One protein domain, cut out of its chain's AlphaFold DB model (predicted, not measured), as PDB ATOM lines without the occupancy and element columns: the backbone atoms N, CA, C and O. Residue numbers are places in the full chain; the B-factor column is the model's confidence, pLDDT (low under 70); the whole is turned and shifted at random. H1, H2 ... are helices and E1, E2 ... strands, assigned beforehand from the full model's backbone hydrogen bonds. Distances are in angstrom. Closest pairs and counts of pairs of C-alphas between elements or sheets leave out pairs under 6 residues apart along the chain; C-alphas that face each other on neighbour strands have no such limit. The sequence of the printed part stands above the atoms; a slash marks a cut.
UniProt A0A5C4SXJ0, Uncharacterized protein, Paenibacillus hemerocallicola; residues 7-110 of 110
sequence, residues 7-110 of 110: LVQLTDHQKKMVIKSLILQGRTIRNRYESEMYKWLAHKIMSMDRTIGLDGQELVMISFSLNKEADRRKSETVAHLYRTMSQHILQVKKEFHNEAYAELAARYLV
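This is residues 7 to 110 of the 110 residues of an uncharacterized protein of Paenibacillus hemerocallicola (UniProt A0A5C4SXJ0). Two helical hairpins, H1 with H2 and H3 with H4, pack across each other at nearly a right angle, and a ribbon of two short strands, E1 and E2, sits at one side between H2 and H4. H4 is by far the longest part, and its far end, residues 98 to 108, sticks out of the compact body as a bare arm together with residues 109 and 110. The printed part has 104 residues, with four named helices and two named strands in the order E1, H1, H2, E2, H3, H4; the sheet has the order E1 - E2 and is antiparallel, and the class is mostly helix. The whole is only just compact, close to loose, with a radius of gyration of the C-alphas of 15.1 A, and is elongated, spanning 52 by 32 by 26 A.

The sheet is made of E1, residues 7 to 9, and E2, residues 51 to 54, antiparallel neighbours whose directions stand at 138 degrees. N 8 and O 52 are 2.9 A apart and N 52 and O 8 are 2.9 A apart, both within hydrogen-bond range; C-alphas 9 and 51, which face each other, are 4.5 A apart. From E1, the closest C-alphas to H4, residues 76 to 108, are those of Val 8 and Val 92, 7.4 A apart. From E2, the closest C-alphas to H2, residues 32 to 47, are those of Ile 45 and Ile 52, 6.9 A apart. H2 and H4 are apart. H1, residues 12 to 28, touches H2 at a shallow tilt of 15 degrees, opposite ways, a helical hairpin whose closest C-alphas are those of Gly 26 and Ser 35, 4.2 A apart. H3, residues 56 to 71, forms the other helical hairpin with H4: they touch at a shallow tilt of 18 degrees, opposite ways, with the C-alphas of Ala 70 and Ala 79 closest at 4.2 A. H4 touches H3 with residues 78 to 93 alone. H1 touches H3 with residues 18 to 25 alone, about perpendicular at 83 degrees; the closest C-alphas are those of Ser 21 and Ser 65, 5.3 A apart. H2 and H3 are close but not clearly touching, about perpendicular at 82 degrees, with the C-alphas of Leu 41 and Glu 58 closest at 7.2 A. H1 and H4 are also close but not clearly touching, with the C-alphas of Gln 14 and Met 85 closest at 7.7 A. The helix packing is only just mostly aligned: of 3 pairs of helices that touch, 2 are at a shallow tilt. In H1, H2, H3 and H4 every O i to N i+4 pair is within hydrogen-bond range.

E1 begins at C-alpha 7, at (105.512, 117.607, 123.730), and is 6.6 A long; E2 is 9.5 A long. H1 measures 24.7 A from first to last C-alpha, H2 22.7 A and H3 22.9 A. H3 begins at C-alpha 56, at (111.060, 126.568, 127.051). H4, 33 residues, is 47.4 A long, from C-alpha 76 at (132.508, 108.267, 131.002) to C-alpha 108 at (103.145, 139.269, 110.507).

The two C-alphas farthest apart are those of Lys 74 and Val 110, 53.2 A. Residues 98 to 110, of which 98 to 108 belong to H4, stand free; the body without them has 91 residues and spans 32 by 31 by 24 A, with a radius of gyration of 12.3 A. The printed part has no cut, and its five links are tight. It ends at the chain's last residue, 110. The mean pLDDT of the printed part is 91.3, and residues 109 to 110 are under 70.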
ATOM      1  N   LEU A   7     105.798 118.963 123.274       87.38
ATOM      2  CA  LEU A   7     105.512 117.607 123.730       87.38
ATOM      3  C   LEU A   7     106.787 116.773 123.642       87.38
ATOM      4  O   LEU A   7     107.294 116.518 122.555       87.38
ATOM      5  N   VAL A   8     107.285 116.318 124.787       88.69
ATOM      6  CA  VAL A   8     108.447 115.430 124.860       88.69
ATOM      7  C   VAL A   8     107.980 114.025 125.195       88.69
ATOM      8  O   VAL A   8     107.306 113.823 126.207       88.69
ATOM      9  N   GLN A   9     108.357 113.049 124.372       90.94
ATOM     10  CA  GLN A   9     108.148 111.637 124.675       90.94
ATOM     11  C   GLN A   9     109.375 111.067 125.380       90.94
ATOM     12  O   GLN A   9     110.475 111.078 124.835       90.94
ATOM     13  N   LEU A  10     109.181 110.558 126.596       90.31
ATOM     14  CA  LEU A  10     110.230 109.937 127.396       90.31
ATOM     15  C   LEU A  10     109.864 108.489 127.710       90.31
ATOM     16  O   LEU A  10     108.748 108.182 128.126       90.31
ATOM     17  N   THR A  11     110.842 107.596 127.584       92.44
ATOM     18  CA  THR A  11     110.750 106.256 128.174       92.44
ATOM     19  C   THR A  11     110.750 106.351 129.701       92.44
ATOM     20  O   THR A  11     111.287 107.300 130.280       92.44
ATOM     21  N   ASP A  12     110.237 105.324 130.380       91.19
ATOM     22  CA  ASP A  12     110.219 105.278 131.850       91.19
ATOM     23  C   ASP A  12     111.629 105.412 132.453       91.19
ATOM     24  O   ASP A  12     111.813 106.009 133.517       91.19
ATOM     25  N   HIS A  13     112.647 104.898 131.756       92.06
ATOM     26  CA  HIS A  13     114.042 105.036 132.160       92.06
ATOM     27  C   HIS A  13     114.541 106.482 132.037       92.06
ATOM     28  O   HIS A  13     115.051 107.039 133.010       92.06
ATOM     29  N   GLN A  14     114.347 107.118 130.878       93.38
ATOM     30  CA  GLN A  14     114.739 108.516 130.658       93.38
ATOM     31  C   GLN A  14     114.020 109.453 131.631       93.38
ATOM     32  O   GLN A  14     114.632 110.346 132.214       93.38
ATOM     33  N   LYS A  15     112.735 109.198 131.878       94.25
ATOM     34  CA  LYS A  15     111.930 109.932 132.851       94.25
ATOM     35  C   LYS A  15     112.547 109.851 134.251       94.25
ATOM     36  O   LYS A  15     112.771 110.882 134.884       94.25
ATOM     37  N   LYS A  16     112.911 108.648 134.715       94.56
ATOM     38  CA  LYS A  16     113.618 108.453 135.997       94.56
ATOM     39  C   LYS A  16     114.960 109.188 136.037       94.56
ATOM     40  O   LYS A  16     115.285 109.779 137.067       94.56
ATOM     41  N   MET A  17     115.725 109.180 134.942       95.31
ATOM     42  CA  MET A  17     116.988 109.922 134.856       95.31
ATOM     43  C   MET A  17     116.779 111.428 135.036       95.31
ATOM     44  O   MET A  17     117.480 112.031 135.850       95.31
ATOM     45  N   VAL A  18     115.801 112.006 134.329       96.19
ATOM     46  CA  VAL A  18     115.451 113.435 134.399       96.19
ATOM     47  C   VAL A  18     114.952 113.822 135.791       96.19
ATOM     48  O   VAL A  18     115.432 114.786 136.380       96.19
ATOM     49  N   ILE A  19     114.027 113.054 136.368       96.44
ATOM     50  CA  ILE A  19     113.510 113.317 137.720       96.44
ATOM     51  C   ILE A  19     114.656 113.314 138.735       96.44
ATOM     52  O   ILE A  19     114.771 114.219 139.562       96.44
ATOM     53  N   LYS A  20     115.537 112.309 138.656       96.44
ATOM     54  CA  LYS A  20     116.682 112.197 139.560       96.44
ATOM     55  C   LYS A  20     117.624 113.393 139.422       96.44
ATOM     56  O   LYS A  20     118.038 113.931 140.447       96.44
ATOM     57  N   SER A  21     117.956 113.816 138.199       97.00
ATOM     58  CA  SER A  21     118.850 114.961 137.988       97.00
ATOM     59  C   SER A  21     118.247 116.257 138.531       97.00
ATOM     60  O   SER A  21     118.943 117.009 139.210       97.00
ATOM     61  N   LEU A  22     116.946 116.482 138.325       97.50
ATOM     62  CA  LEU A  22     116.231 117.651 138.843       97.50
ATOM     63  C   LEU A  22     116.208 117.689 140.377       97.50
ATOM     64  O   LEU A  22     116.560 118.709 140.967       97.50
ATOM     65  N   ILE A  23     115.861 116.578 141.039       96.38
ATOM     66  CA  ILE A  23     115.835 116.500 142.511       96.38
ATOM     67  C   ILE A  23     117.226 116.762 143.091       96.38
ATOM     68  O   ILE A  23     117.367 117.517 144.056       96.38
ATOM     69  N   LEU A  24     118.263 116.143 142.517       94.94
ATOM     70  CA  LEU A  24     119.637 116.344 142.971       94.94
ATOM     71  C   LEU A  24     120.086 117.788 142.762       94.94
ATOM     72  O   LEU A  24     120.684 118.369 143.665       94.94
ATOM     73  N   GLN A  25     119.762 118.390 141.617       95.31
ATOM     74  CA  GLN A  25     120.094 119.784 141.352       95.31
ATOM     75  C   GLN A  25     119.383 120.724 142.332       95.31
ATOM     76  O   GLN A  25     120.046 121.557 142.954       95.31
ATOM     77  N   GLY A  26     118.083 120.522 142.568       94.19
ATOM     78  CA  GLY A  26     117.306 121.284 143.544       94.19
ATOM     79  C   GLY A  26     117.899 121.229 144.953       94.19
ATOM     80  O   GLY A  26     117.929 122.242 145.641       94.19
ATOM     81  N   ARG A  27     118.459 120.090 145.383       94.31
ATOM     82  CA  ARG A  27     119.135 119.966 146.692       94.31
ATOM     83  C   ARG A  27     120.447 120.748 146.793       94.31
ATOM     84  O   ARG A  27     120.862 121.080 147.896       94.31
ATOM     85  N   THR A  28     121.110 121.006 145.668       93.56
ATOM     86  CA  THR A  28     122.405 121.712 145.642       93.56
ATOM     87  C   THR A  28     122.283 123.226 145.505       93.56
ATOM     88  O   THR A  28     123.236 123.948 145.794       93.56
ATOM     89  N   ILE A  29     121.123 123.719 145.071       93.25
ATOM     90  CA  ILE A  29     120.874 125.147 144.889       93.25
ATOM     91  C   ILE A  29     120.592 125.795 146.249       93.25
ATOM     92  O   ILE A  29     119.725 125.351 146.995       93.25
ATOM     93  N   ARG A  30     121.321 126.874 146.559       93.94
ATOM     94  CA  ARG A  30     121.142 127.643 147.806       93.94
ATOM     95  C   ARG A  30     119.889 128.514 147.785       93.94
ATOM     96  O   ARG A  30     119.282 128.743 148.826       93.94
ATOM     97  N   ASN A  31     119.517 129.022 146.611       96.38
ATOM     98  CA  ASN A  31     118.311 129.820 146.455       96.38
ATOM     99  C   ASN A  31     117.073 128.933 146.660       96.38
ATOM    100  O   ASN A  31     116.844 127.987 145.907       96.38
ATOM    101  N   ARG A  32     116.264 129.247 147.676       94.94
ATOM    102  CA  ARG A  32     115.079 128.451 148.022       94.94
ATOM    103  C   ARG A  32     114.058 128.404 146.888       94.94
ATOM    104  O   ARG A  32     113.541 127.334 146.605       94.94
ATOM    105  N   TYR A  33     113.776 129.536 146.247       94.56
ATOM    106  CA  TYR A  33     112.790 129.598 145.170       94.56
ATOM    107  C   TYR A  33     113.217 128.727 143.989       94.56
ATOM    108  O   TYR A  33     112.470 127.856 143.552       94.56
ATOM    109  N   GLU A  34     114.459 128.890 143.538       93.69
ATOM    110  CA  GLU A  34     115.002 128.096 142.441       93.69
ATOM    111  C   GLU A  34     115.049 126.600 142.812       93.69
ATOM    112  O   GLU A  34     114.592 125.763 142.039       93.69
ATOM    113  N   SER A  35     115.494 126.251 144.024       95.50
ATOM    114  CA  SER A  35     115.457 124.873 144.541       95.50
ATOM    115  C   SER A  35     114.059 124.248 144.453       95.50
ATOM    116  O   SER A  35     113.917 123.124 143.959       95.50
ATOM    117  N   GLU A  36     113.026 124.974 144.888       96.06
ATOM    118  CA  GLU A  36     111.639 124.509 144.826       96.06
ATOM    119  C   GLU A  36     111.131 124.391 143.386       96.06
ATOM    120  O   GLU A  36     110.422 123.434 143.088       96.06
ATOM    121  N   MET A  37     111.552 125.261 142.461       96.25
ATOM    122  CA  MET A  37     111.206 125.109 141.042       96.25
ATOM    123  C   MET A  37     111.721 123.784 140.462       96.25
ATOM    124  O   MET A  37     110.982 123.087 139.767       96.25
ATOM    125  N   TYR A  38     112.965 123.394 140.766       97.19
ATOM    126  CA  TYR A  38     113.515 122.112 140.304       97.19
ATOM    127  C   TYR A  38     112.755 120.912 140.889       97.19
ATOM    128  O   TYR A  38     112.488 119.940 140.176       97.19
ATOM    129  N   LYS A  39     112.372 120.972 142.172       95.56
ATOM    130  CA  LYS A  39     111.572 119.916 142.820       95.56
ATOM    131  C   LYS A  39     110.163 119.847 142.241       95.56
ATOM    132  O   LYS A  39     109.686 118.757 141.933       95.56
ATOM    133  N   TRP A  40     109.514 120.993 142.051       96.38
ATOM    134  CA  TRP A  40     108.197 121.079 141.435       96.38
ATOM    135  C   TRP A  40     108.204 120.474 140.028       96.38
ATOM    136  O   TRP A  40     107.353 119.641 139.719       96.38
ATOM    137  N   LEU A  41     109.210 120.799 139.211       97.06
ATOM    138  CA  LEU A  41     109.337 120.247 137.863       97.06
ATOM    139  C   LEU A  41     109.537 118.725 137.887       97.06
ATOM    140  O   LEU A  41     108.925 118.007 137.096       97.06
ATOM    141  N   ALA A  42     110.331 118.210 138.829       96.50
ATOM    142  CA  ALA A  42     110.472 116.770 139.031       96.50
ATOM    143  C   ALA A  42     109.126 116.102 139.366       96.50
ATOM    144  O   ALA A  42     108.786 115.085 138.762       96.50
ATOM    145  N   HIS A  43     108.336 116.691 140.269       95.88
ATOM    146  CA  HIS A  43     107.006 116.185 140.622       95.88
ATOM    147  C   HIS A  43     106.014 116.251 139.455       95.88
ATOM    148  O   HIS A  43     105.294 115.280 139.222       95.88
ATOM    149  N   LYS A  44     106.017 117.343 138.681       93.75
ATOM    150  CA  LYS A  44     105.217 117.476 137.456       93.75
ATOM    151  C   LYS A  44     105.544 116.366 136.459       93.75
ATOM    152  O   LYS A  44     104.645 115.767 135.886       93.75
ATOM    153  N   ILE A  45     106.827 116.079 136.242       93.94
ATOM    154  CA  ILE A  45     107.248 115.005 135.339       93.94
ATOM    155  C   ILE A  45     106.793 113.658 135.895       93.94
ATOM    156  O   ILE A  45     106.239 112.863 135.148       93.94
ATOM    157  N   MET A  46     106.965 113.401 137.196       92.12
ATOM    158  CA  MET A  46     106.532 112.150 137.834       92.12
ATOM    159  C   MET A  46     105.059 111.821 137.578       92.12
ATOM    160  O   MET A  46     104.777 110.668 137.258       92.12
ATOM    161  N   SER A  47     104.160 112.805 137.676       89.12
ATOM    162  CA  SER A  47     102.708 112.606 137.564       89.12
ATOM    163  C   SER A  47     102.173 112.459 136.137       89.12
ATOM    164  O   SER A  47     101.014 112.091 135.972       89.12
ATOM    165  N   MET A  48     102.981 112.741 135.116       86.88
ATOM    166  CA  MET A  48     102.577 112.645 133.707       86.88
ATOM    167  C   MET A  48     102.890 111.260 133.139       86.88
ATOM    168  O   MET A  48     103.806 110.598 133.615       86.88
ATOM    169  N   ASP A  49     102.192 110.824 132.096       82.88
ATOM    170  CA  ASP A  49     102.542 109.588 131.384       82.88
ATOM    171  C   ASP A  49     103.803 109.780 130.512       82.88
ATOM    172  O   ASP A  49     104.709 110.554 130.834       82.88
ATOM    173  N   ARG A  50     103.914 109.050 129.399       79.06
ATOM    174  CA  ARG A  50     105.098 109.075 128.524       79.06
ATOM    175  C   ARG A  50     105.273 110.385 127.757       79.06
ATOM    176  O   ARG A  50     106.399 110.721 127.408       79.06
ATOM    177  N   THR A  51     104.188 111.113 127.501       85.94
ATOM    178  CA  THR A  51     104.215 112.382 126.762       85.94
ATOM    179  C   THR A  51     104.030 113.539 127.727       85.94
ATOM    180  O   THR A  51     103.006 113.631 128.403       85.94
ATOM    181  N   ILE A  52     105.009 114.436 127.784       88.19
ATOM    182  CA  ILE A  52     105.062 115.514 128.769       88.19
ATOM    183  C   ILE A  52     105.071 116.856 128.047       88.19
ATOM    184  O   ILE A  52     105.948 117.123 127.229       88.19
ATOM    185  N   GLY A  53     104.100 117.711 128.371       89.12
ATOM    186  CA  GLY A  53     104.064 119.094 127.903       89.12
ATOM    187  C   GLY A  53     105.007 119.981 128.713       89.12
ATOM    188  O   GLY A  53     104.726 120.268 129.886       89.12
ATOM    189  N   LEU A  54     106.085 120.436 128.078       90.50
ATOM    190  CA  LEU A  54     107.135 121.252 128.680       90.50
ATOM    191  C   LEU A  54     107.282 122.599 127.972       90.50
ATOM    192  O   LEU A  54     107.292 122.662 126.744       90.50
ATOM    193  N   ASP A  55     107.412 123.675 128.739       89.81
ATOM    194  CA  ASP A  55     107.753 124.988 128.187       89.81
ATOM    195  C   ASP A  55     109.273 125.166 127.989       89.81
ATOM    196  O   ASP A  55     110.098 124.329 128.371       89.81
ATOM    197  N   GLY A  56     109.660 126.281 127.362       88.38
ATOM    198  CA  GLY A  56     111.060 126.568 127.051       88.38
ATOM    199  C   GLY A  56     111.974 126.684 128.276       88.38
ATOM    200  O   GLY A  56     113.154 126.346 128.172       88.38
ATOM    201  N   GLN A  57     111.462 127.135 129.426       91.12
ATOM    202  CA  GLN A  57     112.235 127.249 130.663       91.12
ATOM    203  C   GLN A  57     112.404 125.879 131.323       91.12
ATOM    204  O   GLN A  57     113.512 125.526 131.732       91.12
ATOM    205  N   GLU A  58     111.345 125.074 131.358       94.62
ATOM    206  CA  GLU A  58     111.380 123.706 131.877       94.62
ATOM    207  C   GLU A  58     112.383 122.836 131.105       94.62
ATOM    208  O   GLU A  58     113.190 122.127 131.712       94.62
ATOM    209  N   LEU A  59     112.415 122.949 129.772       94.56
ATOM    210  CA  LEU A  59     113.395 122.257 128.924       94.56
ATOM    211  C   LEU A  59     114.841 122.669 129.255       94.56
ATOM    212  O   LEU A  59     115.730 121.817 129.328       94.56
ATOM    213  N   VAL A  60     115.087 123.961 129.508       94.75
ATOM    214  CA  VAL A  60     116.412 124.461 129.916       94.75
ATOM    215  C   VAL A  60     116.815 123.907 131.280       94.75
ATOM    216  O   VAL A  60     117.941 123.433 131.430       94.75
ATOM    217  N   MET A  61     115.909 123.915 132.259       97.00
ATOM    218  CA  MET A  61     116.177 123.381 133.598       97.00
ATOM    219  C   MET A  61     116.513 121.886 133.557       97.00
ATOM    220  O   MET A  61     117.465 121.443 134.207       97.00
ATOM    221  N   ILE A  62     115.780 121.108 132.754       97.44
ATOM    222  CA  ILE A  62     116.061 119.683 132.544       97.44
ATOM    223  C   ILE A  62     117.458 119.504 131.948       97.44
ATOM    224  O   ILE A  62     118.278 118.809 132.550       97.44
ATOM    225  N   SER A  63     117.753 120.161 130.821       97.19
ATOM    226  CA  SER A  63     119.057 120.068 130.151       97.19
ATOM    227  C   SER A  63     120.213 120.436 131.086       97.19
ATOM    228  O   SER A  63     121.205 119.706 131.188       97.19
ATOM    229  N   PHE A  64     120.065 121.530 131.832       97.50
ATOM    230  CA  PHE A  64     121.065 121.972 132.792       97.50
ATOM    231  C   PHE A  64     121.290 120.932 133.894       97.50
ATOM    232  O   PHE A  64     122.434 120.570 134.171       97.50
ATOM    233  N   SER A  65     120.214 120.397 134.483       97.62
ATOM    234  CA  SER A  65     120.317 119.377 135.533       97.62
ATOM    235  C   SER A  65     121.002 118.095 135.041       97.62
ATOM    236  O   SER A  65     121.820 117.523 135.760       97.62
ATOM    237  N   LEU A  66     120.718 117.669 133.805       97.94
ATOM    238  CA  LEU A  66     121.335 116.495 133.187       97.94
ATOM    239  C   LEU A  66     122.838 116.709 132.971       97.94
ATOM    240  O   LEU A  66     123.623 115.824 133.298       97.94
ATOM    241  N   ASN A  67     123.248 117.889 132.494       97.50
ATOM    242  CA  ASN A  67     124.667 118.218 132.326       97.50
ATOM    243  C   ASN A  67     125.401 118.273 133.671       97.50
ATOM    244  O   ASN A  67     126.468 117.679 133.808       97.50
ATOM    245  N   LYS A  68     124.799 118.887 134.699       96.88
ATOM    246  CA  LYS A  68     125.371 118.881 136.054       96.88
ATOM    247  C   LYS A  68     125.535 117.474 136.610       96.88
ATOM    248  O   LYS A  68     126.514 117.208 137.301       96.88
ATOM    249  N   GLU A  69     124.602 116.574 136.315       95.88
ATOM    250  CA  GLU A  69     124.736 115.186 136.733       95.88
ATOM    251  C   GLU A  69     125.810 114.448 135.928       95.88
ATOM    252  O   GLU A  69     126.563 113.685 136.527       95.88
ATOM    253  N   ALA A  70     125.937 114.710 134.621       96.25
ATOM    254  CA  ALA A  70     127.010 114.170 133.788       96.25
ATOM    255  C   ALA A  70     128.397 114.539 134.334       96.25
ATOM    256  O   ALA A  70     129.244 113.662 134.477       96.25
ATOM    257  N   ASP A  71     128.598 115.804 134.709       95.31
ATOM    258  CA  ASP A  71     129.875 116.311 135.228       95.31
ATOM    259  C   ASP A  71     130.266 115.687 136.580       95.31
ATOM    260  O   ASP A  71     131.438 115.651 136.944       95.31
ATOM    261  N   ARG A  72     129.293 115.154 137.332       93.12
ATOM    262  CA  ARG A  72     129.525 114.449 138.605       93.12
ATOM    263  C   ARG A  72     129.846 112.964 138.424       93.12
ATOM    264  O   ARG A  72     130.197 112.295 139.400       93.12
ATOM    265  N   ARG A  73     129.669 112.393 137.226       93.31
ATOM    266  CA  ARG A  73     129.903 110.961 136.988       93.31
ATOM    267  C   ARG A  73     131.382 110.691 136.742       93.31
ATOM    268  O   ARG A  73     131.996 111.291 135.875       93.31
ATOM    269  N   LYS A  74     131.919 109.699 137.457       93.44
ATOM    270  CA  LYS A  74     133.263 109.155 137.198       93.44
ATOM    271  C   LYS A  74     133.307 108.242 135.970       93.44
ATOM    272  O   LYS A  74     134.340 108.130 135.331       93.44
ATOM    273  N   SER A  75     132.198 107.563 135.664       96.81
ATOM    274  CA  SER A  75     132.090 106.716 134.473       96.81
ATOM    275  C   SER A  75     131.779 107.575 133.253       96.81
ATOM    276  O   SER A  75     130.719 108.204 133.197       96.81
ATOM    277  N   GLU A  76     132.672 107.545 132.266       95.25
ATOM    278  CA  GLU A  76     132.508 108.267 131.002       95.25
ATOM    279  C   GLU A  76     131.266 107.813 130.235       95.25
ATOM    280  O   GLU A  76     130.512 108.646 129.737       95.25
ATOM    281  N   THR A  77     130.983 106.508 130.214       96.38
ATOM    282  CA  THR A  77     129.783 105.951 129.575       96.38
ATOM    283  C   THR A  77     128.508 106.525 130.187       96.38
ATOM    284  O   THR A  77     127.606 106.959 129.472       96.38
ATOM    285  N   VAL A  78     128.431 106.584 131.521       93.56
ATOM    286  CA  VAL A  78     127.258 107.147 132.204       93.56
ATOM    287  C   VAL A  78     127.178 108.657 131.973       93.56
ATOM    288  O   VAL A  78     126.090 109.168 131.713       93.56
ATOM    289  N   ALA A  79     128.301 109.377 132.023       95.75
ATOM    290  CA  ALA A  79     128.337 110.808 131.717       95.75
ATOM    291  C   ALA A  79     127.828 111.096 130.295       95.75
ATOM    292  O   ALA A  79     127.025 112.011 130.098       95.75
ATOM    293  N   HIS A  80     128.240 110.285 129.317       96.44
ATOM    294  CA  HIS A  80     127.792 110.391 127.935       96.44
ATOM    295  C   HIS A  80     126.275 110.213 127.820       96.44
ATOM    296  O   HIS A  80     125.625 111.060 127.221       96.44
ATOM    297  N   LEU A  81     125.685 109.207 128.480       95.62
ATOM    298  CA  LEU A  81     124.226 109.011 128.487       95.62
ATOM    299  C   LEU A  81     123.461 110.259 128.959       95.62
ATOM    300  O   LEU A  81     122.477 110.657 128.336       95.62
ATOM    301  N   TYR A  82     123.920 110.905 130.035       96.75
ATOM    302  CA  TYR A  82     123.308 112.146 130.522       96.75
ATOM    303  C   TYR A  82     123.463 113.308 129.528       96.75
ATOM    304  O   TYR A  82     122.511 114.065 129.326       96.75
ATOM    305  N   ARG A  83     124.627 113.437 128.878       97.19
ATOM    306  CA  ARG A  83     124.874 114.471 127.856       97.19
ATOM    307  C   ARG A  83     124.016 114.261 126.614       97.19
ATOM    308  O   ARG A  83     123.387 115.214 126.166       97.19
ATOM    309  N   THR A  84     123.919 113.033 126.113       96.19
ATOM    310  CA  THR A  84     123.059 112.682 124.973       96.19
ATOM    311  C   THR A  84     121.600 113.002 125.279       96.19
ATOM    312  O   THR A  84     120.913 113.622 124.471       96.19
ATOM    313  N   MET A  85     121.135 112.670 126.488       96.06
ATOM    314  CA  MET A  85     119.787 113.034 126.921       96.06
ATOM    315  C   MET A  85     119.591 114.556 126.980       96.06
ATOM    316  O   MET A  85     118.563 115.069 126.544       96.06
ATOM    317  N   SER A  86     120.581 115.296 127.482       96.75
ATOM    318  CA  SER A  86     120.537 116.760 127.529       96.75
ATOM    319  C   SER A  86     120.468 117.383 126.130       96.75
ATOM    320  O   SER A  86     119.654 118.274 125.890       96.75
ATOM    321  N   GLN A  87     121.267 116.874 125.189       95.88
ATOM    322  CA  GLN A  87     121.257 117.307 123.789       95.88
ATOM    323  C   GLN A  87     119.907 117.045 123.121       95.88
ATOM    324  O   GLN A  87     119.392 117.927 122.439       95.88
ATOM    325  N   HIS A  88     119.299 115.883 123.368       94.56
ATOM    326  CA  HIS A  88     117.963 115.577 122.866       94.56
ATOM    327  C   HIS A  88     116.919 116.593 123.361       94.56
ATOM    328  O   HIS A  88     116.162 117.140 122.564       94.56
ATOM    329  N   ILE A  89     116.929 116.931 124.656       94.00
ATOM    330  CA  ILE A  89     116.019 117.940 125.229       94.00
ATOM    331  C   ILE A  89     116.237 119.330 124.608       94.00
ATOM    332  O   ILE A  89     115.272 120.034 124.306       94.00
ATOM    333  N   LEU A  90     117.491 119.734 124.386       93.19
ATOM    334  CA  LEU A  90     117.804 121.012 123.736       93.19
ATOM    335  C   LEU A  90     117.363 121.049 122.273       93.19
ATOM    336  O   LEU A  90     116.916 122.098 121.806       93.19
ATOM    337  N   GLN A  91     117.465 119.926 121.566       92.81
ATOM    338  CA  GLN A  91     116.989 119.819 120.194       92.81
ATOM    339  C   GLN A  91     115.471 120.030 120.128       92.81
ATOM    340  O   GLN A  91     115.016 120.871 119.357       92.81
ATOM    341  N   VAL A  92     114.707 119.399 121.027       90.50
ATOM    342  CA  VAL A  92     113.252 119.614 121.117       90.50
ATOM    343  C   VAL A  92     112.910 121.078 121.429       90.50
ATOM    344  O   VAL A  92     111.970 121.643 120.870       90.50
ATOM    345  N   LYS A  93     113.697 121.740 122.289       90.06
ATOM    346  CA  LYS A  93     113.538 123.178 122.559       90.06
ATOM    347  C   LYS A  93     113.760 124.020 121.295       90.06
ATOM    348  O   LYS A  93     113.019 124.972 121.053       90.06
ATOM    349  N   LYS A  94     114.792 123.702 120.512       88.69
ATOM    350  CA  LYS A  94     115.121 124.414 119.269       88.69
ATOM    351  C   LYS A  94     114.011 124.254 118.232       88.69
ATOM    352  O   LYS A  94     113.609 125.244 117.631       88.69
ATOM    353  N   GLU A  95     113.500 123.039 118.063       87.38
ATOM    354  CA  GLU A  95     112.385 122.739 117.159       87.38
ATOM    355  C   GLU A  95     111.130 123.522 117.549       87.38
ATOM    356  O   GLU A  95     110.581 124.238 116.716       87.38
ATOM    357  N   PHE A  96     110.769 123.524 118.836       81.56
ATOM    358  CA  PHE A  96     109.647 124.317 119.345       81.56
ATOM    359  C   PHE A  96     109.790 125.821 119.048       81.56
ATOM    360  O   PHE A  96     108.835 126.467 118.621       81.56
ATOM    361  N   HIS A  97     110.984 126.395 119.240       82.00
ATOM    362  CA  HIS A  97     111.221 127.804 118.915       82.00
ATOM    363  C   HIS A  97     111.148 128.089 117.414       82.00
ATOM    364  O   HIS A  97     110.594 129.117 117.028       82.00
ATOM    365  N   ASN A  98     111.685 127.199 116.579       82.81
ATOM    366  CA  ASN A  98     111.629 127.349 115.128       82.81
ATOM    367  C   ASN A  98     110.185 127.301 114.619       82.81
ATOM    368  O   ASN A  98     109.805 128.135 113.802       82.81
ATOM    369  N   GLU A  99     109.371 126.372 115.127       80.69
ATOM    370  CA  GLU A  99     107.948 126.271 114.787       80.69
ATOM    371  C   GLU A  99     107.172 127.515 115.227       80.69
ATOM    372  O   GLU A  99     106.431 128.095 114.432       80.69
ATOM    373  N   ALA A 100     107.386 127.969 116.465       77.69
ATOM    374  CA  ALA A 100     106.749 129.176 116.980       77.69
ATOM    375  C   ALA A 100     107.140 130.424 116.168       77.69
ATOM    376  O   ALA A 100     106.290 131.265 115.874       77.69
ATOM    377  N   TYR A 101     108.413 130.536 115.777       79.31
ATOM    378  CA  TYR A 101     108.896 131.635 114.945       79.31
ATOM    379  C   TYR A 101     108.317 131.580 113.528       79.31
ATOM    380  O   TYR A 101     107.884 132.609 113.020       79.31
ATOM    381  N   ALA A 102     108.249 130.399 112.907       80.44
ATOM    382  CA  ALA A 102     107.643 130.225 111.588       80.44
ATOM    383  C   ALA A 102     106.148 130.591 111.590       80.44
ATOM    384  O   ALA A 102     105.681 131.274 110.680       80.44
ATOM    385  N   GLU A 103     105.405 130.200 112.634       80.12
ATOM    386  CA  GLU A 103     103.992 130.573 112.800       80.12
ATOM    387  C   GLU A 103     103.822 132.089 112.978       80.12
ATOM    388  O   GLU A 103     102.902 132.680 112.409       80.12
ATOM    389  N   LEU A 104     104.713 132.735 113.737       79.06
ATOM    390  CA  LEU A 104     104.704 134.186 113.912       79.06
ATOM    391  C   LEU A 104     105.039 134.912 112.599       79.06
ATOM    392  O   LEU A 104     104.325 135.831 112.207       79.06
ATOM    393  N   ALA A 105     106.093 134.481 111.902       78.88
ATOM    394  CA  ALA A 105     106.511 135.049 110.626       78.88
ATOM    395  C   ALA A 105     105.386 134.965 109.585       78.88
ATOM    396  O   ALA A 105     105.072 135.964 108.948       78.88
ATOM    397  N   ALA A 106     104.696 133.825 109.486       80.81
ATOM    398  CA  ALA A 106     103.560 133.661 108.579       80.81
ATOM    399  C   ALA A 106     102.369 134.592 108.887       80.81
ATOM    400  O   ALA A 106     101.554 134.844 108.007       80.81
ATOM    401  N   ARG A 107     102.240 135.088 110.127       75.00
ATOM    402  CA  ARG A 107     101.153 135.996 110.542       75.00
ATOM    403  C   ARG A 107     101.463 137.477 110.366       75.00
ATOM    404  O   ARG A 107     100.524 138.258 110.271       75.00
ATOM    405  N   TYR A 108     102.736 137.861 110.414       73.69
ATOM    406  CA  TYR A 108     103.145 139.269 110.507       73.69
ATOM    407  C   TYR A 108     104.144 139.714 109.430       73.69
ATOM    408  O   TYR A 108     104.440 140.902 109.353       73.69
ATOM    409  N   LEU A 109     104.687 138.793 108.626       61.31
ATOM    410  CA  LEU A 109     105.612 139.085 107.519       61.31
ATOM    411  C   LEU A 109     105.023 138.728 106.140       61.31
ATOM    412  O   LEU A 109     105.773 138.657 105.166       61.31
ATOM    413  N   VAL A 110     103.704 138.514 106.063       51.88
ATOM    414  CA  VAL A 110     102.924 138.420 104.814       51.88
ATOM    415  C   VAL A 110     102.017 139.635 104.710       51.88
ATOM    416  O   VAL A 110     101.344 139.931 105.723       51.88
TER     417      VAL A 110